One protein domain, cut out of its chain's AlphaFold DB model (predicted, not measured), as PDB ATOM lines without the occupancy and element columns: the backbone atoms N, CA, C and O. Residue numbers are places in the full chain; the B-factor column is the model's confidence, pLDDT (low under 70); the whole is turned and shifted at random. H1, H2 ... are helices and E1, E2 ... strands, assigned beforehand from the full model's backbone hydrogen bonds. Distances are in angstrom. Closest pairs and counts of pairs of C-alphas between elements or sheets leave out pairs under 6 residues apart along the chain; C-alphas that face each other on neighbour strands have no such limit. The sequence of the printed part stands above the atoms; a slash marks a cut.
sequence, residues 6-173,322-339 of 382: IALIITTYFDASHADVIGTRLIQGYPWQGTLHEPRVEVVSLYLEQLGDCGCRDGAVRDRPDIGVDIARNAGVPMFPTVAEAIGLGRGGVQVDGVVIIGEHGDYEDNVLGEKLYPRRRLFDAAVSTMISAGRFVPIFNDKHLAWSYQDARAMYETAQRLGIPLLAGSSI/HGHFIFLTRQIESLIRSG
ATOM      1  N   ILE A   6      -6.845  40.414 -11.041       98.81
ATOM      2  CA  ILE A   6      -7.768  40.451 -12.184       98.81
ATOM      3  C   ILE A   6      -8.710  41.652 -12.116       98.81
ATOM      4  O   ILE A   6      -9.105  42.077 -11.030       98.81
ATOM      5  N   ALA A   7      -9.076  42.165 -13.291       98.88
ATOM      6  CA  ALA A   7     -10.164  43.128 -13.454       98.88
ATOM      7  C   ALA A   7     -11.434  42.399 -13.915       98.88
ATOM      8  O   ALA A   7     -11.393  41.658 -14.906       98.88
ATOM      9  N   LEU A   8     -12.554  42.621 -13.221       98.75
ATOM     10  CA  LEU A   8     -13.878  42.181 -13.670       98.75
ATOM     11  C   LEU A   8     -14.550  43.290 -14.480       98.75
ATOM     12  O   LEU A   8     -14.682  44.413 -14.004       98.75
ATOM     13  N   ILE A   9     -14.992  42.971 -15.694       98.81
ATOM     14  CA  ILE A   9     -15.670  43.893 -16.608       98.81
ATOM     15  C   ILE A   9     -17.079  43.355 -16.855       98.81
ATOM     16  O   ILE A   9     -17.232  42.320 -17.502       98.81
ATOM     17  N   ILE A  10     -18.091  44.024 -16.307       98.19
ATOM     18  CA  ILE A  10     -19.453  43.497 -16.164       98.19
ATOM     19  C   ILE A  10     -20.468  44.482 -16.754       98.19
ATOM     20  O   ILE A  10     -20.355  45.692 -16.563       98.19
ATOM     21  N   THR A  11     -21.477  43.968 -17.456       96.38
ATOM     22  CA  THR A  11     -22.592  44.780 -17.972       96.38
ATOM     23  C   THR A  11     -23.629  45.082 -16.894       96.38
ATOM     24  O   THR A  11     -23.909  46.247 -16.647       96.38
ATOM     25  N   THR A  12     -24.147  44.061 -16.209       94.75
ATOM     26  CA  THR A  12     -25.099  44.180 -15.087       94.75
ATOM     27  C   THR A  12     -24.864  43.083 -14.047       94.75
ATOM     28  O   THR A  12     -24.288  42.040 -14.372       94.75
ATOM     29  N   TYR A  13     -25.297  43.297 -12.801       94.19
ATOM     30  CA  TYR A  13     -25.003  42.404 -11.681       94.19
ATOM     31  C   TYR A  13     -26.186  42.257 -10.714       94.19
ATOM     32  O   TYR A  13     -26.316  42.984  -9.735       94.19
ATOM     33  N   PHE A  14     -27.017  41.244 -10.951       92.19
ATOM     34  CA  PHE A  14     -28.163  40.887 -10.105       92.19
ATOM     35  C   PHE A  14     -28.122  39.401  -9.699       92.19
ATOM     36  O   PHE A  14     -27.312  38.632 -10.220       92.19
ATOM     37  N   ASP A  15     -29.001  38.980  -8.791       90.62
ATOM     38  CA  ASP A  15     -29.089  37.588  -8.314       90.62
ATOM     39  C   ASP A  15     -29.243  36.567  -9.458       90.62
ATOM     40  O   ASP A  15     -30.081  36.729 -10.351       90.62
ATOM     41  N   ALA A  16     -28.414  35.520  -9.454       89.38
ATOM     42  CA  ALA A  16     -28.342  34.491 -10.495       89.38
ATOM     43  C   ALA A  16     -27.980  34.995 -11.911       89.38
ATOM     44  O   ALA A  16     -28.059  34.237 -12.884       89.38
ATOM     45  N   SER A  17     -27.549  36.253 -12.057       92.12
ATOM     46  CA  SER A  17     -26.922  36.736 -13.291       92.12
ATOM     47  C   SER A  17     -25.611  35.996 -13.562       92.12
ATOM     48  O   SER A  17     -24.966  35.475 -12.654       92.12
ATOM     49  N   HIS A  18     -25.147  36.019 -14.809       93.69
ATOM     50  CA  HIS A  18     -23.797  35.564 -15.148       93.69
ATOM     51  C   HIS A  18     -22.694  36.249 -14.317       93.69
ATOM     52  O   HIS A  18     -21.721  35.603 -13.918       93.69
ATOM     53  N   ALA A  19     -22.873  37.536 -14.006       95.56
ATOM     54  CA  ALA A  19     -21.981  38.290 -13.134       95.56
ATOM     55  C   ALA A  19     -21.954  37.737 -11.708       95.56
ATOM     56  O   ALA A  19     -20.883  37.642 -11.122       95.56
ATOM     57  N   ASP A  20     -23.090  37.291 -11.185       94.88
ATOM     58  CA  ASP A  20     -23.165  36.641  -9.882       94.88
ATOM     59  C   ASP A  20     -22.525  35.252  -9.911       94.88
ATOM     60  O   ASP A  20     -21.557  34.965  -9.198       94.88
ATOM     61  N   VAL A  21     -22.961  34.395 -10.835       95.06
ATOM     62  CA  VAL A  21     -22.493  33.007 -10.850       95.06
ATOM     63  C   VAL A  21     -21.016  32.858 -11.244       95.06
ATOM     64  O   VAL A  21     -20.440  31.795 -11.010       95.06
ATOM     65  N   ILE A  22     -20.369  33.894 -11.787       97.44
ATOM     66  CA  ILE A  22     -18.926  33.911 -12.071       97.44
ATOM     67  C   ILE A  22     -18.189  34.895 -11.157       97.44
ATOM     68  O   ILE A  22     -17.222  34.510 -10.498       97.44
ATOM     69  N   GLY A  23     -18.614  36.156 -11.127       97.50
ATOM     70  CA  GLY A  23     -17.963  37.250 -10.409       97.50
ATOM     71  C   GLY A  23     -18.012  37.075  -8.896       97.50
ATOM     72  O   GLY A  23     -16.955  37.143  -8.269       97.50
ATOM     73  N   THR A  24     -19.170  36.744  -8.309       97.06
ATOM     74  CA  THR A  24     -19.278  36.482  -6.859       97.06
ATOM     75  C   THR A  24     -18.336  35.356  -6.466       97.06
ATOM     76  O   THR A  24     -17.603  35.469  -5.488       97.06
ATOM     77  N   ARG A  25     -18.252  34.302  -7.289       96.94
ATOM     78  CA  ARG A  25     -17.332  33.180  -7.061       96.94
ATOM     79  C   ARG A  25     -15.864  33.578  -7.111       96.94
ATOM     80  O   ARG A  25     -15.076  33.034  -6.347       96.94
ATOM     81  N   LEU A  26     -15.487  34.492  -8.003       98.19
ATOM     82  CA  LEU A  26     -14.117  35.006  -8.104       98.19
ATOM     83  C   LEU A  26     -13.758  35.973  -6.965       98.19
ATOM     84  O   LEU A  26     -12.576  36.122  -6.669       98.19
ATOM     85  N   ILE A  27     -14.752  36.604  -6.332       98.06
ATOM     86  CA  ILE A  27     -14.563  37.527  -5.205       98.06
ATOM     87  C   ILE A  27     -14.581  36.777  -3.864       98.06
ATOM     88  O   ILE A  27     -13.686  36.949  -3.044       98.06
ATOM     89  N   GLN A  28     -15.598  35.946  -3.635       96.44
ATOM     90  CA  GLN A  28     -15.923  35.364  -2.326       96.44
ATOM     91  C   GLN A  28     -15.544  33.880  -2.201       96.44
ATOM     92  O   GLN A  28     -15.547  33.331  -1.100       96.44
ATOM     93  N   GLY A  29     -15.207  33.217  -3.311       96.06
ATOM     94  CA  GLY A  29     -14.978  31.775  -3.350       96.06
ATOM     95  C   GLY A  29     -16.219  30.970  -3.713       96.06
ATOM     96  O   GLY A  29     -17.272  31.501  -4.060       96.06
ATOM     97  N   TYR A  30     -16.076  29.648  -3.707       95.19
ATOM     98  CA  TYR A  30     -17.142  28.741  -4.130       95.19
ATOM     99  C   TYR A  30     -17.065  27.386  -3.417       95.19
ATOM    100  O   TYR A  30     -15.964  26.873  -3.185       95.19
ATOM    101  N   PRO A  31     -18.211  26.769  -3.073       92.75
ATOM    102  CA  PRO A  31     -18.228  25.440  -2.479       92.75
ATOM    103  C   PRO A  31     -17.881  24.392  -3.536       92.75
ATOM    104  O   PRO A  31     -18.486  24.344  -4.604       92.75
ATOM    105  N   TRP A  32     -16.922  23.520  -3.249       90.50
ATOM    106  CA  TRP A  32     -16.609  22.374  -4.095       90.50
ATOM    107  C   TRP A  32     -16.093  21.209  -3.251       90.50
ATOM    108  O   TRP A  32     -15.355  21.401  -2.293       90.50
ATOM    109  N   GLN A  33     -16.538  19.989  -3.573       88.12
ATOM    110  CA  GLN A  33     -16.191  18.760  -2.843       88.12
ATOM    111  C   GLN A  33     -16.428  18.854  -1.321       88.12
ATOM    112  O   GLN A  33     -15.691  18.273  -0.533       88.12
ATOM    113  N   GLY A  34     -17.475  19.578  -0.911       89.50
ATOM    114  CA  GLY A  34     -17.841  19.745   0.499       89.50
ATOM    115  C   GLY A  34     -17.030  20.800   1.257       89.50
ATOM    116  O   GLY A  34     -17.246  20.971   2.452       89.50
ATOM    117  N   THR A  35     -16.133  21.531   0.590       93.50
ATOM    118  CA  THR A  35     -15.327  22.599   1.200       93.50
ATOM    119  C   THR A  35     -15.469  23.919   0.450       93.50
ATOM    120  O   THR A  35     -15.619  23.932  -0.769       93.50
ATOM    121  N   LEU A  36     -15.409  25.048   1.161       95.56
ATOM    122  CA  LEU A  36     -15.327  26.367   0.530       95.56
ATOM    123  C   LEU A  36     -13.907  26.577  -0.009       95.56
ATOM    124  O   LEU A  36     -12.938  26.497   0.745       95.56
ATOM    125  N   HIS A  37     -13.783  26.838  -1.307       96.12
ATOM    126  CA  HIS A  37     -12.505  27.123  -1.946       96.12
ATOM    127  C   HIS A  37     -12.324  28.617  -2.163       96.12
ATOM    128  O   HIS A  37     -13.161  29.272  -2.785       96.12
ATOM    129  N   GLU A  38     -11.178  29.119  -1.717       96.25
ATOM    130  CA  GLU A  38     -10.712  30.446  -2.084       96.25
ATOM    131  C   GLU A  38     -10.273  30.471  -3.566       96.25
ATOM    132  O   GLU A  38      -9.598  29.534  -4.026       96.25
ATOM    133  N   PRO A  39     -10.619  31.522  -4.336       97.19
ATOM    134  CA  PRO A  39     -10.228  31.633  -5.734       97.19
ATOM    135  C   PRO A  39      -8.714  31.704  -5.901       97.19
ATOM    136  O   PRO A  39      -7.990  32.320  -5.114       97.19
ATOM    137  N   ARG A  40      -8.218  31.105  -6.988       97.25
ATOM    138  CA  ARG A  40      -6.772  31.069  -7.291       97.25
ATOM    139  C   ARG A  40      -6.250  32.360  -7.946       97.25
ATOM    140  O   ARG A  40      -5.110  32.383  -8.410       97.25
ATOM    141  N   VAL A  41      -7.092  33.386  -8.004       98.31
ATOM    142  CA  VAL A  41      -6.861  34.747  -8.504       98.31
ATOM    143  C   VAL A  41      -7.453  35.731  -7.495       98.31
ATOM    144  O   VAL A  41      -8.220  35.321  -6.627       98.31
ATOM    145  N   GLU A  42      -7.105  37.005  -7.604       98.38
ATOM    146  CA  GLU A  42      -7.632  38.069  -6.750       98.38
ATOM    147  C   GLU A  42      -8.300  39.144  -7.606       98.38
ATOM    148  O   GLU A  42      -7.670  39.704  -8.502       98.38
ATOM    149  N   VAL A  43      -9.572  39.440  -7.342       98.69
ATOM    150  CA  VAL A  43     -10.269  40.554  -7.995       98.69
ATOM    151  C   VAL A  43      -9.838  41.855  -7.332       98.69
ATOM    152  O   VAL A  43     -10.089  42.053  -6.151       98.69
ATOM    153  N   VAL A  44      -9.205  42.744  -8.096       98.69
ATOM    154  CA  VAL A  44      -8.644  44.005  -7.568       98.69
ATOM    155  C   VAL A  44      -9.327  45.249  -8.121       98.69
ATOM    156  O   VAL A  44      -9.054  46.359  -7.667       98.69
ATOM    157  N   SER A  45     -10.199  45.075  -9.108       98.75
ATOM    158  CA  SER A  45     -11.003  46.142  -9.685       98.75
ATOM    159  C   SER A  45     -12.219  45.605 -10.414       98.75
ATOM    160  O   SER A  45     -12.239  44.465 -10.896       98.75
ATOM    161  N   LEU A  46     -13.225  46.467 -10.512       98.44
ATOM    162  CA  LEU A  46     -14.480  46.162 -11.168       98.44
ATOM    163  C   LEU A  46     -14.933  47.339 -12.041       98.44
ATOM    164  O   LEU A  46     -14.855  48.495 -11.636       98.44
ATOM    165  N   TYR A  47     -15.412  47.045 -13.242       98.56
ATOM    166  CA  TYR A  47     -16.219  47.946 -14.059       98.56
ATOM    167  C   TYR A  47     -17.626  47.357 -14.149       98.56
ATOM    168  O   TYR A  47     -17.763  46.179 -14.482       98.56
ATOM    169  N   LEU A  48     -18.644  48.166 -13.850       97.25
ATOM    170  CA  LEU A  48     -20.055  47.794 -13.931       97.25
ATOM    171  C   LEU A  48     -20.786  48.849 -14.749       97.25
ATOM    172  O   LEU A  48     -20.833  50.007 -14.342       97.25
ATOM    173  N   GLU A  49     -21.295  48.465 -15.916       95.31
ATOM    174  CA  GLU A  49     -21.856  49.423 -16.870       95.31
ATOM    175  C   GLU A  49     -23.249  49.922 -16.478       95.31
ATOM    176  O   GLU A  49     -23.495  51.127 -16.487       95.31
ATOM    177  N   GLN A  50     -24.157  49.007 -16.145       92.50
ATOM    178  CA  GLN A  50     -25.562  49.294 -15.885       92.50
ATOM    179  C   GLN A  50     -25.910  48.918 -14.442       92.50
ATOM    180  O   GLN A  50     -25.981  47.741 -14.087       92.50
ATOM    181  N   LEU A  51     -26.124  49.929 -13.599       86.31
ATOM    182  CA  LEU A  51     -26.542  49.752 -12.207       86.31
ATOM    183  C   LEU A  51     -28.066  49.638 -12.127       86.31
ATOM    184  O   LEU A  51     -28.775  50.555 -12.531       86.31
ATOM    185  N   GLY A  52     -28.563  48.530 -11.574       68.94
ATOM    186  CA  GLY A  52     -29.996  48.316 -11.337       68.94
ATOM    187  C   GLY A  52     -30.830  48.030 -12.591       68.94
ATOM    188  O   GLY A  52     -32.040  47.851 -12.477       68.94
ATOM    189  N   ASP A  53     -30.208  47.948 -13.768       65.62
ATOM    190  CA  ASP A  53     -30.879  47.545 -15.000       65.62
ATOM    191  C   ASP A  53     -30.646  46.055 -15.270       65.62
ATOM    192  O   ASP A  53     -29.524  45.598 -15.502       65.62
ATOM    193  N   CYS A  54     -31.717  45.270 -15.210       63.44
ATOM    194  CA  CYS A  54     -31.698  43.829 -15.445       63.44
ATOM    195  C   CYS A  54     -32.214  43.437 -16.843       63.44
ATOM    196  O   CYS A  54     -32.371  42.243 -17.119       63.44
ATOM    197  N   GLY A  55     -32.483  44.412 -17.726       58.03
ATOM    198  CA  GLY A  55     -32.907  44.176 -19.108       58.03
ATOM    199  C   GLY A  55     -34.269  43.485 -19.254       58.03
ATOM    200  O   GLY A  55     -34.514  42.824 -20.267       58.03
ATOM    201  N   CYS A  56     -35.151  43.580 -18.250       52.91
ATOM    202  CA  CYS A  56     -36.517  43.049 -18.305       52.91
ATOM    203  C   CYS A  56     -37.406  43.947 -19.186       52.91
ATOM    204  O   CYS A  56     -38.097  44.819 -18.665       52.91
ATOM    205  N   ARG A  57     -37.415  43.741 -20.510       48.22
ATOM    206  CA  ARG A  57     -38.309  44.481 -21.427       48.22
ATOM    207  C   ARG A  57     -39.706  43.862 -21.609       48.22
ATOM    208  O   ARG A  57     -40.620  44.566 -22.020       48.22
ATOM    209  N   ASP A  58     -39.924  42.608 -21.203       44.66
ATOM    210  CA  ASP A  58     -41.167  41.864 -21.493       44.66
ATOM    211  C   ASP A  58     -42.196  41.827 -20.346       44.66
ATOM    212  O   ASP A  58     -42.678  40.761 -19.966       44.66
ATOM    213  N   GLY A  59     -42.550  42.983 -19.770       42.12
ATOM    214  CA  GLY A  59     -43.750  43.155 -18.920       42.12
ATOM    215  C   GLY A  59     -43.798  42.384 -17.585       42.12
ATOM    216  O   GLY A  59     -44.597  42.712 -16.710       42.12
ATOM    217  N   ALA A  60     -42.920  41.406 -17.374       46.38
ATOM    218  CA  ALA A  60     -42.639  40.790 -16.094       46.38
ATOM    219  C   ALA A  60     -41.535  41.612 -15.427       46.38
ATOM    220  O   ALA A  60     -40.347  41.323 -15.578       46.38
ATOM    221  N   VAL A  61     -41.935  42.656 -14.700       44.56
ATOM    222  CA  VAL A  61     -41.056  43.359 -13.761       44.56
ATOM    223  C   VAL A  61     -40.651  42.351 -12.687       44.56
ATOM    224  O   VAL A  61     -41.313  42.196 -11.664       44.56
ATOM    225  N   ARG A  62     -39.584  41.595 -12.937       55.75
ATOM    226  CA  ARG A  62     -38.820  41.002 -11.850       55.75
ATOM    227  C   ARG A  62     -37.922  42.120 -11.359       55.75
ATOM    228  O   ARG A  62     -36.971  42.470 -12.053       55.75
ATOM    229  N   ASP A  63     -38.280  42.695 -10.216       65.69
ATOM    230  CA  ASP A  63     -37.384  43.557  -9.455       65.69
ATOM    231  C   ASP A  63     -36.111  42.752  -9.166       65.69
ATOM    232  O   ASP A  63     -36.119  41.789  -8.397       65.69
ATOM    233  N   ARG A  64     -35.055  43.048  -9.920       76.69
ATOM    234  CA  ARG A  64     -33.752  42.396  -9.823       76.69
ATOM    235  C   ARG A  64     -32.751  43.488  -9.474       76.69
ATOM    236  O   ARG A  64     -32.114  44.020 -10.385       76.69
ATOM    237  N   PRO A  65     -32.683  43.876  -8.187       85.81
ATOM    238  CA  PRO A  65     -31.798  44.940  -7.754       85.81
ATOM    239  C   PRO A  65     -30.343  44.565  -8.022       85.81
ATOM    240  O   PRO A  65     -29.977  43.385  -8.059       85.81
ATOM    241  N   ASP A  66     -29.515  45.592  -8.192       90.81
ATOM    242  CA  ASP A  66     -28.073  45.405  -8.227       90.81
ATOM    243  C   ASP A  66     -27.586  44.804  -6.903       90.81
ATOM    244  O   ASP A  66     -27.942  45.281  -5.824       90.81
ATOM    245  N   ILE A  67     -26.754  43.771  -6.997       94.00
ATOM    246  CA  ILE A  67     -26.029  43.192  -5.859       94.00
ATOM    247  C   ILE A  67     -24.517  43.436  -5.968       94.00
ATOM    248  O   ILE A  67     -23.780  43.258  -4.995       94.00
ATOM    249  N   GLY A  68     -24.041  43.844  -7.149       94.62
ATOM    250  CA  GLY A  68     -22.625  43.973  -7.462       94.62
ATOM    251  C   GLY A  68     -21.912  45.044  -6.644       94.62
ATOM    252  O   GLY A  68     -20.793  44.807  -6.186       94.62
ATOM    253  N   VAL A  69     -22.558  46.192  -6.414       95.81
ATOM    254  CA  VAL A  69     -21.987  47.303  -5.631       95.81
ATOM    255  C   VAL A  69     -21.702  46.873  -4.194       95.81
ATOM    256  O   VAL A  69     -20.610  47.114  -3.674       95.81
ATOM    257  N   ASP A  70     -22.659  46.204  -3.554       96.44
ATOM    258  CA  ASP A  70     -22.515  45.754  -2.172       96.44
ATOM    259  C   ASP A  70     -21.485  44.627  -2.052       96.44
ATOM    260  O   ASP A  70     -20.660  44.651  -1.134       96.44
ATOM    261  N   ILE A  71     -21.464  43.682  -2.999       97.19
ATOM    262  CA  ILE A  71     -20.444  42.625  -3.062       97.19
ATOM    263  C   ILE A  71     -19.042  43.229  -3.200       97.19
ATOM    264  O   ILE A  71     -18.141  42.854  -2.447       97.19
ATOM    265  N   ALA A  72     -18.854  44.180  -4.121       97.56
ATOM    266  CA  ALA A  72     -17.572  44.841  -4.340       97.56
ATOM    267  C   ALA A  72     -17.127  45.633  -3.102       97.56
ATOM    268  O   ALA A  72     -15.999  45.463  -2.634       97.56
ATOM    269  N   ARG A  73     -18.030  46.429  -2.509       97.81
ATOM    270  CA  ARG A  73     -17.762  47.204  -1.287       97.81
ATOM    271  C   ARG A  73     -17.356  46.304  -0.122       97.81
ATOM    272  O   ARG A  73     -16.357  46.585   0.535       97.81
ATOM    273  N   ASN A  74     -18.102  45.227   0.125       98.00
ATOM    274  CA  ASN A  74     -17.843  44.312   1.238       98.00
ATOM    275  C   ASN A  74     -16.519  43.552   1.070       98.00
ATOM    276  O   ASN A  74     -15.876  43.217   2.062       98.00
ATOM    277  N   ALA A  75     -16.097  43.308  -0.173       97.38
ATOM    278  CA  ALA A  75     -14.815  42.689  -0.491       97.38
ATOM    279  C   ALA A  75     -13.651  43.693  -0.620       97.38
ATOM    280  O   ALA A  75     -12.520  43.279  -0.861       97.38
ATOM    281  N   GLY A  76     -13.900  45.002  -0.480       97.88
ATOM    282  CA  GLY A  76     -12.878  46.036  -0.664       97.88
ATOM    283  C   GLY A  76     -12.393  46.191  -2.112       97.88
ATOM    284  O   GLY A  76     -11.292  46.692  -2.334       97.88
ATOM    285  N   VAL A  77     -13.193  45.770  -3.095       98.50
ATOM    286  CA  VAL A  77     -12.876  45.869  -4.526       98.50
ATOM    287  C   VAL A  77     -13.330  47.235  -5.055       98.50
ATOM    288  O   VAL A  77     -14.534  47.499  -5.099       98.50
ATOM    289  N   PRO A  78     -12.412  48.121  -5.484       98.38
ATOM    290  CA  PRO A  78     -12.785  49.412  -6.044       98.38
ATOM    291  C   PRO A  78     -13.470  49.265  -7.409       98.38
ATOM    292  O   PRO A  78     -13.043  48.486  -8.268       98.38
ATOM    293  N   MET A  79     -14.510  50.071  -7.620       98.19
ATOM    294  CA  MET A  79     -15.198  50.197  -8.901       98.19
ATOM    295  C   MET A  79     -14.665  51.398  -9.681       98.19
ATOM    296  O   MET A  79     -14.425  52.458  -9.102       98.19
ATOM    297  N   PHE A  80     -14.517  51.241 -10.993       98.38
ATOM    298  CA  PHE A  80     -14.042  52.289 -11.892       98.38
ATOM    299  C   PHE A  80     -15.059  52.566 -13.006       98.38
ATOM    300  O   PHE A  80     -15.724  51.640 -13.469       98.38
ATOM    301  N   PRO A  81     -15.167  53.822 -13.476       97.00
ATOM    302  CA  PRO A  81     -16.142  54.238 -14.483       97.00
ATOM    303  C   PRO A  81     -15.789  53.810 -15.911       97.00
ATOM    304  O   PRO A  81     -16.613  53.967 -16.807       97.00
ATOM    305  N   THR A  82     -14.580  53.294 -16.165       98.31
ATOM    306  CA  THR A  82     -14.194  52.797 -17.493       98.31
ATOM    307  C   THR A  82     -13.422  51.483 -17.412       98.31
ATOM    308  O   THR A  82     -12.734  51.201 -16.431       98.31
ATOM    309  N   VAL A  83     -13.479  50.699 -18.494       98.62
ATOM    310  CA  VAL A  83     -12.684  49.467 -18.657       98.62
ATOM    311  C   VAL A  83     -11.185  49.749 -18.502       98.62
ATOM    312  O   VAL A  83     -10.480  48.992 -17.837       98.62
ATOM    313  N   ALA A  84     -10.699  50.854 -19.078       98.44
ATOM    314  CA  ALA A  84      -9.295  51.246 -19.003       98.44
ATOM    315  C   ALA A  84      -8.864  51.553 -17.563       98.44
ATOM    316  O   ALA A  84      -7.825  51.072 -17.115       98.44
ATOM    317  N   GLU A  85      -9.681  52.297 -16.813       98.56
ATOM    318  CA  GLU A  85      -9.396  52.603 -15.411       98.56
ATOM    319  C   GLU A  85      -9.503  51.368 -14.513       98.56
ATOM    320  O   GLU A  85      -8.682  51.222 -13.612       98.56
ATOM    321  N   ALA A  86     -10.425  50.437 -14.778       98.75
ATOM    322  CA  ALA A  86     -10.471  49.166 -14.056       98.75
ATOM    323  C   ALA A  86      -9.186  48.351 -14.280       98.75
ATOM    324  O   ALA A  86      -8.566  47.881 -13.326       98.75
ATOM    325  N   ILE A  87      -8.726  48.238 -15.527       98.75
ATOM    326  CA  ILE A  87      -7.480  47.536 -15.877       98.75
ATOM    327  C   ILE A  87      -6.237  48.252 -15.312       98.75
ATOM    328  O   ILE A  87      -5.260  47.602 -14.923       98.75
ATOM    329  N   GLY A  88      -6.266  49.582 -15.263       98.25
ATOM    330  CA  GLY A  88      -5.180  50.436 -14.783       98.25
ATOM    331  C   GLY A  88      -5.217  50.762 -13.286       98.25
ATOM    332  O   GLY A  88      -4.315  51.440 -12.797       98.25
ATOM    333  N   LEU A  89      -6.232  50.299 -12.546       97.75
ATOM    334  CA  LEU A  89      -6.488  50.659 -11.142       97.75
ATOM    335  C   LEU A  89      -6.553  52.181 -10.910       97.75
ATOM    336  O   LEU A  89      -5.905  52.716 -10.008       97.75
ATOM    337  N   GLY A  90      -7.294  52.886 -11.768       95.38
ATOM    338  CA  GLY A  90      -7.441  54.348 -11.742       95.38
ATOM    339  C   GLY A  90      -6.197  55.112 -12.195       95.38
ATOM    340  O   GLY A  90      -6.111  56.326 -12.027       95.38
ATOM    341  N   ARG A  91      -5.201  54.408 -12.740       92.62
ATOM    342  CA  ARG A  91      -3.956  54.970 -13.275       92.62
ATOM    343  C   ARG A  91      -3.790  54.544 -14.731       92.62
ATOM    344  O   ARG A  91      -4.510  53.688 -15.232       92.62
ATOM    345  N   GLY A  92      -2.809  55.127 -15.412       89.94
ATOM    346  CA  GLY A  92      -2.418  54.666 -16.743       89.94
ATOM    347  C   GLY A  92      -1.772  53.273 -16.721       89.94
ATOM    348  O   GLY A  92      -1.111  52.884 -15.753       89.94
ATOM    349  N   GLY A  93      -1.913  52.548 -17.829       94.38
ATOM    350  CA  GLY A  93      -1.263  51.257 -18.048       94.38
ATOM    351  C   GLY A  93      -2.140  50.049 -17.709       94.38
ATOM    352  O   GLY A  93      -3.353  50.152 -17.568       94.38
ATOM    353  N   VAL A  94      -1.505  48.883 -17.585       98.31
ATOM    354  CA  VAL A  94      -2.150  47.618 -17.202       98.31
ATOM    355  C   VAL A  94      -1.570  47.190 -15.862       98.31
ATOM    356  O   VAL A  94      -0.385  46.866 -15.794       98.31
ATOM    357  N   GLN A  95      -2.388  47.187 -14.807       98.12
ATOM    358  CA  GLN A  95      -1.984  46.887 -13.421       98.12
ATOM    359  C   GLN A  95      -2.546  45.551 -12.899       98.12
ATOM    360  O   GLN A  95      -2.380  45.214 -11.727       98.12
ATOM    361  N   VAL A  96      -3.186  44.784 -13.780       98.62
ATOM    362  CA  VAL A  96      -3.740  43.446 -13.527       98.62
ATOM    363  C   VAL A  96      -3.007  42.393 -14.357       98.62
ATOM    364  O   VAL A  96      -2.290  42.734 -15.293       98.62
ATOM    365  N   ASP A  97      -3.178  41.123 -14.022       98.62
ATOM    366  CA  ASP A  97      -2.601  39.949 -14.688       98.62
ATOM    367  C   ASP A  97      -3.615  39.196 -15.558       98.62
ATOM    368  O   ASP A  97      -3.252  38.237 -16.233       98.62
ATOM    369  N   GLY A  98      -4.879  39.621 -15.566       98.62
ATOM    370  CA  GLY A  98      -5.920  39.083 -16.434       98.62
ATOM    371  C   GLY A  98      -7.182  39.941 -16.430       98.62
ATOM    372  O   GLY A  98      -7.421  40.717 -15.503       98.62
ATOM    373  N   VAL A  99      -7.992  39.791 -17.474       98.88
ATOM    374  CA  VAL A  99      -9.281  40.480 -17.625       98.88
ATOM    375  C   VAL A  99     -10.387  39.443 -17.793       98.88
ATOM    376  O   VAL A  99     -10.257  38.513 -18.590       98.88
ATOM    377  N   VAL A 100     -11.476  39.599 -17.047       98.81
ATOM    378  CA  VAL A 100     -12.658  38.731 -17.121       98.81
ATOM    379  C   VAL A 100     -13.833  39.584 -17.578       98.81
ATOM    380  O   VAL A 100     -14.287  40.459 -16.845       98.81
ATOM    381  N   ILE A 101     -14.299  39.342 -18.799       98.81
ATOM    382  CA  ILE A 101     -15.407  40.064 -19.422       98.81
ATOM    383  C   ILE A 101     -16.671  39.219 -19.298       98.81
ATOM    384  O   ILE A 101     -16.755  38.128 -19.864       98.81
ATOM    385  N   ILE A 102     -17.657  39.747 -18.579       98.12
ATOM    386  CA  ILE A 102     -18.997  39.182 -18.434       98.12
ATOM    387  C   ILE A 102     -19.962  40.158 -19.107       98.12
ATOM    388  O   ILE A 102     -20.508  41.065 -18.484       98.12
ATOM    389  N   GLY A 103     -20.088  39.996 -20.425       95.00
ATOM    390  CA  GLY A 103     -20.934  40.822 -21.290       95.00
ATOM    391  C   GLY A 103     -22.334  40.252 -21.508       95.00
ATOM    392  O   GLY A 103     -22.877  40.422 -22.592       95.00
ATOM    393  N   GLU A 104     -22.854  39.491 -20.548       90.12
ATOM    394  CA  GLU A 104     -24.147  38.803 -20.611       90.12
ATOM    395  C   GLU A 104     -25.172  39.526 -19.728       90.12
ATOM    396  O   GLU A 104     -24.824  40.034 -18.664       90.12
ATOM    397  N   HIS A 105     -26.436  39.539 -20.159       90.38
ATOM    398  CA  HIS A 105     -27.511  40.360 -19.587       90.38
ATOM    399  C   HIS A 105     -27.272  41.877 -19.681       90.38
ATOM    400  O   HIS A 105     -26.235  42.345 -20.149       90.38
ATOM    401  N   GLY A 106     -28.287  42.636 -19.268       88.56
ATOM    402  CA  GLY A 106     -28.363  44.088 -19.398       88.56
ATOM    403  C   GLY A 106     -29.391  44.505 -20.441       88.56
ATOM    404  O   GLY A 106     -29.975  43.670 -21.150       88.56
ATOM    405  N   ASP A 107     -29.625  45.803 -20.504       88.44
ATOM    406  CA  ASP A 107     -30.503  46.431 -21.465       88.44
ATOM    407  C   ASP A 107     -29.722  46.841 -22.712       88.44
ATOM    408  O   ASP A 107     -28.936  47.788 -22.706       88.44
ATOM    409  N   TYR A 108     -29.908  46.060 -23.769       90.38
ATOM    410  CA  TYR A 108     -29.316  46.253 -25.087       90.38
ATOM    411  C   TYR A 108     -30.394  45.961 -26.117       90.38
ATOM    412  O   TYR A 108     -31.310  45.176 -25.853       90.38
ATOM    413  N   GLU A 109     -30.290  46.598 -27.272       91.81
ATOM    414  CA  GLU A 109     -31.225  46.420 -28.366       91.81
ATOM    415  C   GLU A 109     -31.142  45.008 -28.948       91.81
ATOM    416  O   GLU A 109     -30.090  44.366 -28.926       91.81
ATOM    417  N   ASP A 110     -32.251  44.556 -29.517       89.56
ATOM    418  CA  ASP A 110     -32.281  43.390 -30.388       89.56
ATOM    419  C   ASP A 110     -32.176  43.857 -31.843       89.56
ATOM    420  O   ASP A 110     -32.689  44.917 -32.219       89.56
ATOM    421  N   ASN A 111     -31.504  43.076 -32.682       90.44
ATOM    422  CA  ASN A 111     -31.492  43.333 -34.117       90.44
ATOM    423  C   ASN A 111     -32.705  42.702 -34.827       90.44
ATOM    424  O   ASN A 111     -33.574  42.087 -34.215       90.44
ATOM    425  N   VAL A 112     -32.761  42.833 -36.157       88.38
ATOM    426  CA  VAL A 112     -33.873  42.312 -36.978       88.38
ATOM    427  C   VAL A 112     -34.013  40.785 -36.954       88.38
ATOM    428  O   VAL A 112     -35.049  40.269 -37.365       88.38
ATOM    429  N   LEU A 113     -32.980  40.069 -36.506       83.56
ATOM    430  CA  LEU A 113     -32.972  38.616 -36.344       83.56
ATOM    431  C   LEU A 113     -33.322  38.195 -34.904       83.56
ATOM    432  O   LEU A 113     -33.407  37.003 -34.627       83.56
ATOM    433  N   GLY A 114     -33.562  39.156 -34.002       84.69
ATOM    434  CA  GLY A 114     -33.834  38.906 -32.586       84.69
ATOM    435  C   GLY A 114     -32.583  38.632 -31.751       84.69
ATOM    436  O   GLY A 114     -32.707  38.181 -30.615       84.69
ATOM    437  N   GLU A 115     -31.390  38.884 -32.297       87.75
ATOM    438  CA  GLU A 115     -30.133  38.740 -31.562       87.75
ATOM    439  C   GLU A 115     -29.939  39.962 -30.665       87.75
ATOM    440  O   GLU A 115     -29.944  41.104 -31.143       87.75
ATOM    441  N   LYS A 116     -29.705  39.724 -29.374       89.69
ATOM    442  CA  LYS A 116     -29.417  40.797 -28.425       89.69
ATOM    443  C   LYS A 116     -27.998  41.316 -28.622       89.69
ATOM    444  O   LYS A 116     -27.027  40.556 -28.548       89.69
ATOM    445  N   LEU A 117     -27.862  42.624 -28.832       93.38
ATOM    446  CA  LEU A 117     -26.620  43.310 -29.201       93.38
ATOM    447  C   LEU A 117     -25.659  43.507 -28.017       93.38
ATOM    448  O   LEU A 117     -25.165  44.604 -27.751       93.38
ATOM    449  N   TYR A 118     -25.359  42.422 -27.302       93.94
ATOM    450  CA  TYR A 118     -24.465  42.434 -26.153       93.94
ATOM    451  C   TYR A 118     -23.083  43.019 -26.500       93.94
ATOM    452  O   TYR A 118     -22.476  42.646 -27.513       93.94
ATOM    453  N   PRO A 119     -22.506  43.875 -25.638       96.31
ATOM    454  CA  PRO A 119     -21.360  44.711 -25.986       96.31
ATOM    455  C   PRO A 119     -20.007  43.995 -25.875       96.31
ATOM    456  O   PRO A 119     -18.978  44.648 -25.695       96.31
ATOM    457  N   ARG A 120     -19.968  42.662 -25.986       96.56
ATOM    458  CA  ARG A 120     -18.752  41.847 -25.799       96.56
ATOM    459  C   ARG A 120     -17.579  42.356 -26.639       96.56
ATOM    460  O   ARG A 120     -16.480  42.541 -26.118       96.56
ATOM    461  N   ARG A 121     -17.834  42.694 -27.911       97.38
ATOM    462  CA  ARG A 121     -16.837  43.283 -28.816       97.38
ATOM    463  C   ARG A 121     -16.310  44.630 -28.315       97.38
ATOM    464  O   ARG A 121     -15.101  44.833 -28.285       97.38
ATOM    465  N   ARG A 122     -17.201  45.536 -27.902       97.94
ATOM    466  CA  ARG A 122     -16.833  46.869 -27.393       97.94
ATOM    467  C   ARG A 122     -15.988  46.766 -26.122       97.94
ATOM    468  O   ARG A 122     -14.983  47.462 -26.006       97.94
ATOM    469  N   LEU A 123     -16.374  45.892 -25.190       98.62
ATOM    470  CA  LEU A 123     -15.637  45.665 -23.942       98.62
ATOM    471  C   LEU A 123     -14.259  45.041 -24.210       98.62
ATOM    472  O   LEU A 123     -13.262  45.471 -23.626       98.62
ATOM    473  N   PHE A 124     -14.183  44.081 -25.135       98.75
ATOM    474  CA  PHE A 124     -12.924  43.493 -25.587       98.75
ATOM    475  C   PHE A 124     -12.003  44.534 -26.236       98.75
ATOM    476  O   PHE A 124     -10.839  44.638 -25.851       98.75
ATOM    477  N   ASP A 125     -12.514  45.343 -27.166       98.69
ATOM    478  CA  ASP A 125     -11.727  46.377 -27.846       98.69
ATOM    479  C   ASP A 125     -11.215  47.436 -26.858       98.69
ATOM    480  O   ASP A 125     -10.065  47.864 -26.964       98.69
ATOM    481  N   ALA A 126     -12.009  47.812 -25.849       98.62
ATOM    482  CA  ALA A 126     -11.567  48.716 -24.785       98.62
ATOM    483  C   ALA A 126     -10.414  48.117 -23.954       98.62
ATOM    484  O   ALA A 126      -9.422  48.800 -23.671       98.62
ATOM    485  N   ALA A 127     -10.498  46.826 -23.612       98.75
ATOM    486  CA  ALA A 127      -9.426  46.124 -22.914       98.75
ATOM    487  C   ALA A 127      -8.151  46.037 -23.771       98.75
ATOM    488  O   ALA A 127      -7.065  46.390 -23.309       98.75
ATOM    489  N   VAL A 128      -8.279  45.646 -25.041       98.69
ATOM    490  CA  VAL A 128      -7.151  45.549 -25.979       98.69
ATOM    491  C   VAL A 128      -6.516  46.915 -26.239       98.69
ATOM    492  O   VAL A 128      -5.292  47.020 -26.234       98.69
ATOM    493  N   SER A 129      -7.310  47.973 -26.407       98.44
ATOM    494  CA  SER A 129      -6.811  49.343 -26.586       98.44
ATOM    495  C   SER A 129      -5.968  49.804 -25.390       98.44
ATOM    496  O   SER A 129      -4.885  50.377 -25.560       98.44
ATOM    497  N   THR A 130      -6.405  49.462 -24.175       98.44
ATOM    498  CA  THR A 130      -5.649  49.719 -22.939       98.44
ATOM    499  C   THR A 130      -4.312  48.969 -22.941       98.44
ATOM    500  O   THR A 130      -3.268  49.559 -22.666       98.44
ATOM    501  N   MET A 131      -4.318  47.686 -23.326       98.62
ATOM    502  CA  MET A 131      -3.104  46.861 -23.427       98.62
ATOM    503  C   MET A 131      -2.115  47.379 -24.478       98.62
ATOM    504  O   MET A 131      -0.915  47.441 -24.208       98.62
ATOM    505  N   ILE A 132      -2.609  47.791 -25.652       98.44
ATOM    506  CA  ILE A 132      -1.795  48.380 -26.725       98.44
ATOM    507  C   ILE A 132      -1.130  49.663 -26.231       98.44
ATOM    508  O   ILE A 132       0.082  49.811 -26.364       98.44
ATOM    509  N   SER A 133      -1.908  50.559 -25.621       97.50
ATOM    510  CA  SER A 133      -1.409  51.843 -25.116       97.50
ATOM    511  C   SER A 133      -0.348  51.664 -24.025       97.50
ATOM    512  O   SER A 133       0.567  52.473 -23.908       97.50
ATOM    513  N   ALA A 134      -0.448  50.587 -23.240       97.50
ATOM    514  CA  ALA A 134       0.487  50.255 -22.169       97.50
ATOM    515  C   ALA A 134       1.692  49.405 -22.615       97.50
ATOM    516  O   ALA A 134       2.621  49.219 -21.830       97.50
ATOM    517  N   GLY A 135       1.657  48.815 -23.814       97.69
ATOM    518  CA  GLY A 135       2.647  47.830 -24.260       97.69
ATOM    519  C   GLY A 135       2.670  46.530 -23.438       97.69
ATOM    520  O   GLY A 135       3.668  45.810 -23.467       97.69
ATOM    521  N   ARG A 136       1.598  46.218 -22.694       97.94
ATOM    522  CA  ARG A 136       1.490  45.031 -21.826       97.94
ATOM    523  C   ARG A 136       0.198  44.283 -22.128       97.94
ATOM    524  O   ARG A 136      -0.886  44.826 -21.951       97.94
ATOM    525  N   PHE A 137       0.322  43.017 -22.519       98.31
ATOM    526  CA  PHE A 137      -0.801  42.140 -22.847       98.31
ATOM    527  C   PHE A 137      -0.995  41.082 -21.762       98.31
ATOM    528  O   PHE A 137      -0.025  40.482 -21.298       98.31
ATOM    529  N   VAL A 138      -2.247  40.849 -21.368       98.50
ATOM    530  CA  VAL A 138      -2.626  39.859 -20.350       98.50
ATOM    531  C   VAL A 138      -3.780  38.985 -20.855       98.50
ATOM    532  O   VAL A 138      -4.504  39.417 -21.752       98.50
ATOM    533  N   PRO A 139      -3.961  37.758 -20.330       98.56
ATOM    534  CA  PRO A 139      -5.068  36.886 -20.711       98.56
ATOM    535  C   PRO A 139      -6.448  37.533 -20.568       98.56
ATOM    536  O   PRO A 139      -6.699  38.274 -19.615       98.56
ATOM    537  N   ILE A 140      -7.356  37.184 -21.481       98.69
ATOM    538  CA  ILE A 140      -8.757  37.617 -21.468       98.69
ATOM    539  C   ILE A 140      -9.667  36.388 -21.443       98.69
ATOM    540  O   ILE A 140      -9.570  35.510 -22.304       98.69
ATOM    541  N   PHE A 141     -10.575  36.345 -20.473       98.50
ATOM    542  CA  PHE A 141     -11.755  35.490 -20.530       98.50
ATOM    543  C   PHE A 141     -12.961  36.301 -21.008       98.50
ATOM    544  O   PHE A 141     -13.182  37.407 -20.519       98.50
ATOM    545  N   ASN A 142     -13.746  35.743 -21.927       97.44
ATOM    546  CA  ASN A 142     -14.987  36.325 -22.424       97.44
ATOM    547  C   ASN A 142     -16.133  35.327 -22.230       97.44
ATOM    548  O   ASN A 142     -16.169  34.286 -22.881       97.44
ATOM    549  N   ASP A 143     -17.073  35.650 -21.356       95.56
ATOM    550  CA  ASP A 143     -18.206  34.785 -21.052       95.56
ATOM    551  C   ASP A 143     -19.125  34.552 -22.272       95.56
ATOM    552  O   ASP A 143     -19.458  35.494 -22.999       95.56
ATOM    553  N   LYS A 144     -19.554  33.290 -22.464       90.12
ATOM    554  CA  LYS A 144     -20.325  32.779 -23.621       90.12
ATOM    555  C   LYS A 144     -19.551  32.846 -24.951       90.12
ATOM    556  O   LYS A 144     -18.331  32.710 -24.982       90.12
ATOM    557  N   HIS A 145     -20.262  32.975 -26.072       87.06
ATOM    558  CA  HIS A 145     -19.676  33.191 -27.392       87.06
ATOM    559  C   HIS A 145     -18.990  34.571 -27.476       87.06
ATOM    560  O   HIS A 145     -19.288  35.475 -26.699       87.06
ATOM    561  N   LEU A 146     -18.057  34.745 -28.419       93.50
ATOM    562  CA  LEU A 146     -17.244  35.969 -28.526       93.50
ATOM    563  C   LEU A 146     -18.083  37.219 -28.824       93.50
ATOM    564  O   LEU A 146     -17.954  38.226 -28.138       93.50
ATOM    565  N   ALA A 147     -18.952  37.146 -29.827       93.81
ATOM    566  CA  ALA A 147     -19.884  38.204 -30.199       93.81
ATOM    567  C   ALA A 147     -21.105  37.583 -30.886       93.81
ATOM    568  O   ALA A 147     -21.005  36.466 -31.395       93.81
ATOM    569  N   TRP A 148     -22.223  38.310 -30.900       90.81
ATOM    570  CA  TRP A 148     -23.425  37.928 -31.648       90.81
ATOM    571  C   TRP A 148     -23.130  37.895 -33.163       90.81
ATOM    572  O   TRP A 148     -23.484  36.950 -33.854       90.81
ATOM    573  N   SER A 149     -22.345  38.855 -33.672       91.88
ATOM    574  CA  SER A 149     -21.888  38.865 -35.066       91.88
ATOM    575  C   SER A 149     -20.673  37.958 -35.283       91.88
ATOM    576  O   SER A 149     -19.646  38.079 -34.607       91.88
ATOM    577  N   TYR A 150     -20.728  37.131 -36.332       91.31
ATOM    578  CA  TYR A 150     -19.569  36.365 -36.796       91.31
ATOM    579  C   TYR A 150     -18.385  37.259 -37.193       91.31
ATOM    580  O   TYR A 150     -17.238  36.914 -36.897       91.31
ATOM    581  N   GLN A 151     -18.627  38.402 -37.856       96.06
ATOM    582  CA  GLN A 151     -17.535  39.301 -38.247       96.06
ATOM    583  C   GLN A 151     -16.804  39.842 -37.014       96.06
ATOM    584  O   GLN A 151     -15.572  39.867 -36.998       96.06
ATOM    585  N   ASP A 152     -17.549  40.205 -35.968       96.56
ATOM    586  CA  ASP A 152     -16.970  40.671 -34.711       96.56
ATOM    587  C   ASP A 152     -16.250  39.561 -33.955       96.56
ATOM    588  O   ASP A 152     -15.105  39.751 -33.542       96.56
ATOM    589  N   ALA A 153     -16.864  38.383 -33.833       96.06
ATOM    590  CA  ALA A 153     -16.246  37.232 -33.183       96.06
ATOM    591  C   ALA A 153     -14.913  36.863 -33.857       96.06
ATOM    592  O   ALA A 153     -13.897  36.646 -33.189       96.06
ATOM    593  N   ARG A 154     -14.889  36.859 -35.195       96.56
ATOM    594  CA  ARG A 154     -13.677  36.623 -35.981       96.56
ATOM    595  C   ARG A 154     -12.632  37.714 -35.751       96.56
ATOM    596  O   ARG A 154     -11.472  37.384 -35.514       96.56
ATOM    597  N   ALA A 155     -13.022  38.987 -35.782       97.94
ATOM    598  CA  ALA A 155     -12.108  40.104 -35.561       97.94
ATOM    599  C   ALA A 155     -11.491  40.092 -34.151       97.94
ATOM    600  O   ALA A 155     -10.292  40.354 -34.007       97.94
ATOM    601  N   MET A 156     -12.266  39.736 -33.119       98.25
ATOM    602  CA  MET A 156     -11.767  39.547 -31.750       98.25
ATOM    603  C   MET A 156     -10.710  38.444 -31.701       98.25
ATOM    604  O   MET A 156      -9.610  38.648 -31.181       98.25
ATOM    605  N   TYR A 157     -11.013  37.287 -32.293       96.94
ATOM    606  CA  TYR A 157     -10.102  36.149 -32.330       96.94
ATOM    607  C   TYR A 157      -8.811  36.449 -33.104       96.94
ATOM    608  O   TYR A 157      -7.715  36.200 -32.599       96.94
ATOM    609  N   GLU A 158      -8.916  37.017 -34.308       97.81
ATOM    610  CA  GLU A 158      -7.760  37.402 -35.127       97.81
ATOM    611  C   GLU A 158      -6.901  38.462 -34.422       97.81
ATOM    612  O   GLU A 158      -5.671  38.388 -34.459       97.81
ATOM    613  N   THR A 159      -7.526  39.407 -33.714       98.31
ATOM    614  CA  THR A 159      -6.816  40.412 -32.911       98.31
ATOM    615  C   THR A 159      -6.060  39.775 -31.753       98.31
ATOM    616  O   THR A 159      -4.868  40.046 -31.593       98.31
ATOM    617  N   ALA A 160      -6.702  38.888 -30.989       97.31
ATOM    618  CA  ALA A 160      -6.049  38.172 -29.899       97.31
ATOM    619  C   ALA A 160      -4.872  37.320 -30.401       97.31
ATOM    620  O   ALA A 160      -3.796  37.347 -29.808       97.31
ATOM    621  N   GLN A 161      -5.033  36.624 -31.534       96.88
ATOM    622  CA  GLN A 161      -3.944  35.882 -32.177       96.88
ATOM    623  C   GLN A 161      -2.783  36.787 -32.587       96.88
ATOM    624  O   GLN A 161      -1.637  36.502 -32.243       96.88
ATOM    625  N   ARG A 162      -3.071  37.885 -33.295       97.88
ATOM    626  CA  ARG A 162      -2.058  38.830 -33.784       97.88
ATOM    627  C   ARG A 162      -1.248  39.455 -32.650       97.88
ATOM    628  O   ARG A 162      -0.055  39.678 -32.818       97.88
ATOM    629  N   LEU A 163      -1.894  39.743 -31.522       97.44
ATOM    630  CA  LEU A 163      -1.274  40.379 -30.357       97.44
ATOM    631  C   LEU A 163      -0.738  39.371 -29.328       97.44
ATOM    632  O   LEU A 163      -0.193  39.776 -28.308       97.44
ATOM    633  N   GLY A 164      -0.886  38.064 -29.574       96.19
ATOM    634  CA  GLY A 164      -0.446  37.024 -28.645       96.19
ATOM    635  C   GLY A 164      -1.214  37.002 -27.319       96.19
ATOM    636  O   GLY A 164      -0.672  36.533 -26.321       96.19
ATOM    637  N   ILE A 165      -2.456  37.495 -27.293       97.44
ATOM    638  CA  ILE A 165      -3.318  37.519 -26.106       97.44
ATOM    639  C   ILE A 165      -3.911  36.118 -25.892       97.44
ATOM    640  O   ILE A 165      -4.634  35.620 -26.765       97.44
ATOM    641  N   PRO A 166      -3.670  35.466 -24.740       97.25
ATOM    642  CA  PRO A 166      -4.369  34.235 -24.392       97.25
ATOM    643  C   PRO A 166      -5.862  34.519 -24.206       97.25
ATOM    644  O   PRO A 166      -6.251  35.234 -23.286       97.25
ATOM    645  N   LEU A 167      -6.691  33.958 -25.085       95.94
ATOM    646  CA  LEU A 167      -8.137  34.165 -25.101       95.94
ATOM    647  C   LEU A 167      -8.863  32.853 -24.794       95.94
ATOM    648  O   LEU A 167      -8.568  31.818 -25.400       95.94
ATOM    649  N   LEU A 168      -9.823  32.910 -23.876       95.44
ATOM    650  CA  LEU A 168     -10.790  31.846 -23.620       95.44
ATOM    651  C   LEU A 168     -12.196  32.435 -23.701       95.44
ATOM    652  O   LEU A 168     -12.466  33.467 -23.093       95.44
ATOM    653  N   ALA A 169     -13.082  31.752 -24.412       94.25
ATOM    654  CA  ALA A 169     -14.504  32.048 -24.438       94.25
ATOM    655  C   ALA A 169     -15.298  30.744 -24.381       94.25
ATOM    656  O   ALA A 169     -14.766  29.680 -24.711       94.25
ATOM    657  N   GLY A 170     -16.546  30.829 -23.947       90.69
ATOM    658  CA  GLY A 170     -17.471  29.705 -23.911       90.69
ATOM    659  C   GLY A 170     -18.362  29.723 -22.681       90.69
ATOM    660  O   GLY A 170     -18.178  30.507 -21.747       90.69
ATOM    661  N   SER A 171     -19.344  28.831 -22.692       92.19
ATOM    662  CA  SER A 171     -20.249  28.638 -21.565       92.19
ATOM    663  C   SER A 171     -19.801  27.535 -20.604       92.19
ATOM    664  O   SER A 171     -18.798  26.845 -20.790       92.19
ATOM    665  N   SER A 172     -20.593  27.331 -19.554       93.56
ATOM    666  CA  SER A 172     -20.460  26.216 -18.620       93.56
ATOM    667  C   SER A 172     -20.981  24.881 -19.184       93.56
ATOM    668  O   SER A 172     -20.686  23.833 -18.611       93.56
ATOM    669  N   ILE A 173     -21.701  24.866 -20.316       93.25
ATOM    670  CA  ILE A 173     -22.343  23.660 -20.880       93.25
ATOM    671  C   ILE A 173     -21.330  22.566 -21.279       93.25
ATOM    672  O   ILE A 173     -21.507  21.409 -20.867       93.25
ATOM    673  N   HIS A 322     -26.354  27.151  -9.157       89.56
ATOM    674  CA  HIS A 322     -25.801  27.058 -10.522       89.56
ATOM    675  C   HIS A 322     -24.409  26.375 -10.605       89.56
ATOM    676  O   HIS A 322     -23.515  26.830 -11.320       89.56
ATOM    677  N   GLY A 323     -24.186  25.271  -9.878       91.81
ATOM    678  CA  GLY A 323     -22.838  24.778  -9.564       91.81
ATOM    679  C   GLY A 323     -21.979  24.373 -10.767       91.81
ATOM    680  O   GLY A 323     -20.759  24.292 -10.669       91.81
ATOM    681  N   HIS A 324     -22.581  24.178 -11.938       92.50
ATOM    682  CA  HIS A 324     -21.868  23.920 -13.188       92.50
ATOM    683  C   HIS A 324     -20.952  25.097 -13.591       92.50
ATOM    684  O   HIS A 324     -19.942  24.885 -14.264       92.50
ATOM    685  N   PHE A 325     -21.230  26.318 -13.116       95.25
ATOM    686  CA  PHE A 325     -20.344  27.472 -13.280       95.25
ATOM    687  C   PHE A 325     -19.042  27.362 -12.484       95.25
ATOM    688  O   PHE A 325     -18.049  27.952 -12.899       95.25
ATOM    689  N   ILE A 326     -18.973  26.539 -11.428       95.12
ATOM    690  CA  ILE A 326     -17.717  26.283 -10.705       95.12
ATOM    691  C   ILE A 326     -16.652  25.759 -11.674       95.12
ATOM    692  O   ILE A 326     -15.499  26.191 -11.635       95.12
ATOM    693  N   PHE A 327     -17.024  24.862 -12.591       94.44
ATOM    694  CA  PHE A 327     -16.078  24.326 -13.568       94.44
ATOM    695  C   PHE A 327     -15.567  25.399 -14.528       94.44
ATOM    696  O   PHE A 327     -14.377  25.383 -14.854       94.44
ATOM    697  N   LEU A 328     -16.430  26.341 -14.924       95.88
ATOM    698  CA  LEU A 328     -16.072  27.479 -15.770       95.88
ATOM    699  C   LEU A 328     -15.157  28.457 -15.027       95.88
ATOM    700  O   LEU A 328     -14.061  28.728 -15.512       95.88
ATOM    701  N   THR A 329     -15.527  28.890 -13.817       96.75
ATOM    702  CA  THR A 329     -14.704  29.750 -12.946       96.75
ATOM    703  C   THR A 329     -13.297  29.179 -12.770       96.75
ATOM    704  O   THR A 329     -12.295  29.887 -12.870       96.75
ATOM    705  N   ARG A 330     -13.181  27.859 -12.624       95.94
ATOM    706  CA  ARG A 330     -11.882  27.186 -12.541       95.94
ATOM    707  C   ARG A 330     -11.086  27.167 -13.847       95.94
ATOM    708  O   ARG A 330      -9.853  27.098 -13.791       95.94
ATOM    709  N   GLN A 331     -11.729  27.214 -15.012       96.44
ATOM    710  CA  GLN A 331     -11.018  27.418 -16.280       96.44
ATOM    711  C   GLN A 331     -10.511  28.857 -16.404       96.44
ATOM    712  O   GLN A 331      -9.375  29.037 -16.834       96.44
ATOM    713  N   ILE A 332     -11.281  29.852 -15.945       97.69
ATOM    714  CA  ILE A 332     -10.859  31.265 -15.890       97.69
ATOM    715  C   ILE A 332      -9.588  31.401 -15.045       97.69
ATOM    716  O   ILE A 332      -8.562  31.888 -15.514       97.69
ATOM    717  N   GLU A 333      -9.608  30.871 -13.823       97.38
ATOM    718  CA  GLU A 333      -8.433  30.852 -12.947       97.38
ATOM    719  C   GLU A 333      -7.227  30.150 -13.598       97.38
ATOM    720  O   GLU A 333      -6.089  30.597 -13.461       97.38
ATOM    721  N   SER A 334      -7.450  29.032 -14.302       96.69
ATOM    722  CA  SER A 334      -6.370  28.278 -14.955       96.69
ATOM    723  C   SER A 334      -5.780  29.033 -16.148       96.69
ATOM    724  O   SER A 334      -4.559  29.017 -16.317       96.69
ATOM    725  N   LEU A 335      -6.613  29.720 -16.935       97.00
ATOM    726  CA  LEU A 335      -6.179  30.606 -18.015       97.00
ATOM    727  C   LEU A 335      -5.238  31.681 -17.478       97.00
ATOM    728  O   LEU A 335      -4.121  31.820 -17.967       97.00
ATOM    729  N   ILE A 336      -5.683  32.408 -16.452       97.56
ATOM    730  CA  ILE A 336      -4.962  33.567 -15.919       97.56
ATOM    731  C   ILE A 336      -3.654  33.122 -15.260       97.56
ATOM    732  O   ILE A 336      -2.600  33.689 -15.525       97.56
ATOM    733  N   ARG A 337      -3.682  32.036 -14.479       95.81
ATOM    734  CA  ARG A 337      -2.476  31.508 -13.824       95.81
ATOM    735  C   ARG A 337      -1.429  30.958 -14.780       95.81
ATOM    736  O   ARG A 337      -0.246  31.003 -14.463       95.81
ATOM    737  N   SER A 338      -1.854  30.352 -15.885       94.19
ATOM    738  CA  SER A 338      -0.932  29.690 -16.815       94.19
ATOM    739  C   SER A 338      -0.559  30.549 -18.021       94.19
ATOM    740  O   SER A 338       0.375  30.198 -18.741       94.19
ATOM    741  N   GLY A 339      -1.305  31.628 -18.282       93.00
ATOM    742  CA  GLY A 339      -1.213  32.389 -19.525       93.00
ATOM    743  C   GLY A 339      -1.577  31.564 -20.764       93.00
ATOM    744  O   GLY A 339      -1.152  31.893 -21.869       93.00
TER     745      GLY A 339
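This is residues 6 to 173 and 322 to 339 of the 382 residues of an uncharacterized protein of Microlunatus sp. Gsoil 973 (UniProt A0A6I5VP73). A twisted sheet of five parallel strands forms the core, with helices on both faces: H1 and H6 cover one face, H3 and H4 the other. H5 runs beside H4, H2 beside H1, and the small hairpin E2 and E3 lies far from the sheet. The 186 printed residues hold six named helices and seven named strands, in the order E1 H1 E2 E3 E4 H2 H3 E5 H4 E6 H5 E7 H6; the class is mixed, helices and strands. The sheet's order is E4 E1 E5 E6 E7. The whole is compact, with a radius of gyration of the C-alphas of 15.8 A and spans of 46 by 46 by 32 A.

E1 is residues 6 to 10, from C-alpha 6 at (-7.768, 40.451, -12.184). H1, residues 18 to 28, spans 15.0 A; E2 is residues 30 to 32 and E3 35 to 37. E4, residues 42 to 48, spans 17.3 A. H2 is residues 68 to 74, H3 83 to 88 and E5 98 to 102. H4, residues 120 to 134, spans 21.3 A; E6 is residues 140 to 143. H5, residues 150 to 163, spans 19.8 A; E7 is residues 167 to 170. H6, residues 324 to 338, spans 22.0 A and ends with C-alpha 338 at (-0.932, 29.690, -16.815).

In the sheet, these backbone pairs of neighbour strands are within hydrogen-bond range: for E4 and E1, N 8 and O 45 at 3.0 A; for E1 and E5, N 9 and O 100 at 2.9 A; for E5 and E6, N 141 and O 99 at 2.9 A; and for E6 and E7, N 168 and O 140 at 3.0 A. There are three layers, helices on both faces: H1 and H6, at heights of 8.9 and 8.2 A over the sheet, and on the opposite face H3 and H4, at 7.7 and 10.3 A. E5, H4, E6 and E6, H5, E7 are strand-helix-strand units, parallel neighbour strands with a helix between, both with right-handed crossovers. H1 touches H6 at a steep tilt of 60 degrees, closest at the C-alphas of Ile 22 and Thr 329, 6.0 A. H1 and H2 only just touch, with 3 pairs of C-alphas within 8 A. H3 touches H4, closest at the C-alphas of Ala 84 and Thr 130, 5.6 A. H4 touches H5 at a shallow tilt of 20 degrees, closest at the C-alphas of Arg 121 and Asp 152, 6.4 A. H2 and H5 only graze the sheet. In the antiparallel hairpin E2 and E3, N 32 and O 35 are 2.8 A apart. Every O i to N i+4 pair is within hydrogen-bond range in H2, H3, H4 and H5; H1 has 6 of 7 and H6 10 of 11.

The C-alphas farthest apart, of Gly 59 and Gly 135, are 46.9 A apart. Residues 174 to 321 are not printed; C-alphas 173 and 322 are 11.4 A apart across the cut. The links E4 to H2 and E5 to H4 are long. The mean pLDDT of the printed part is 92.8; residues 52 to 63 are under 70.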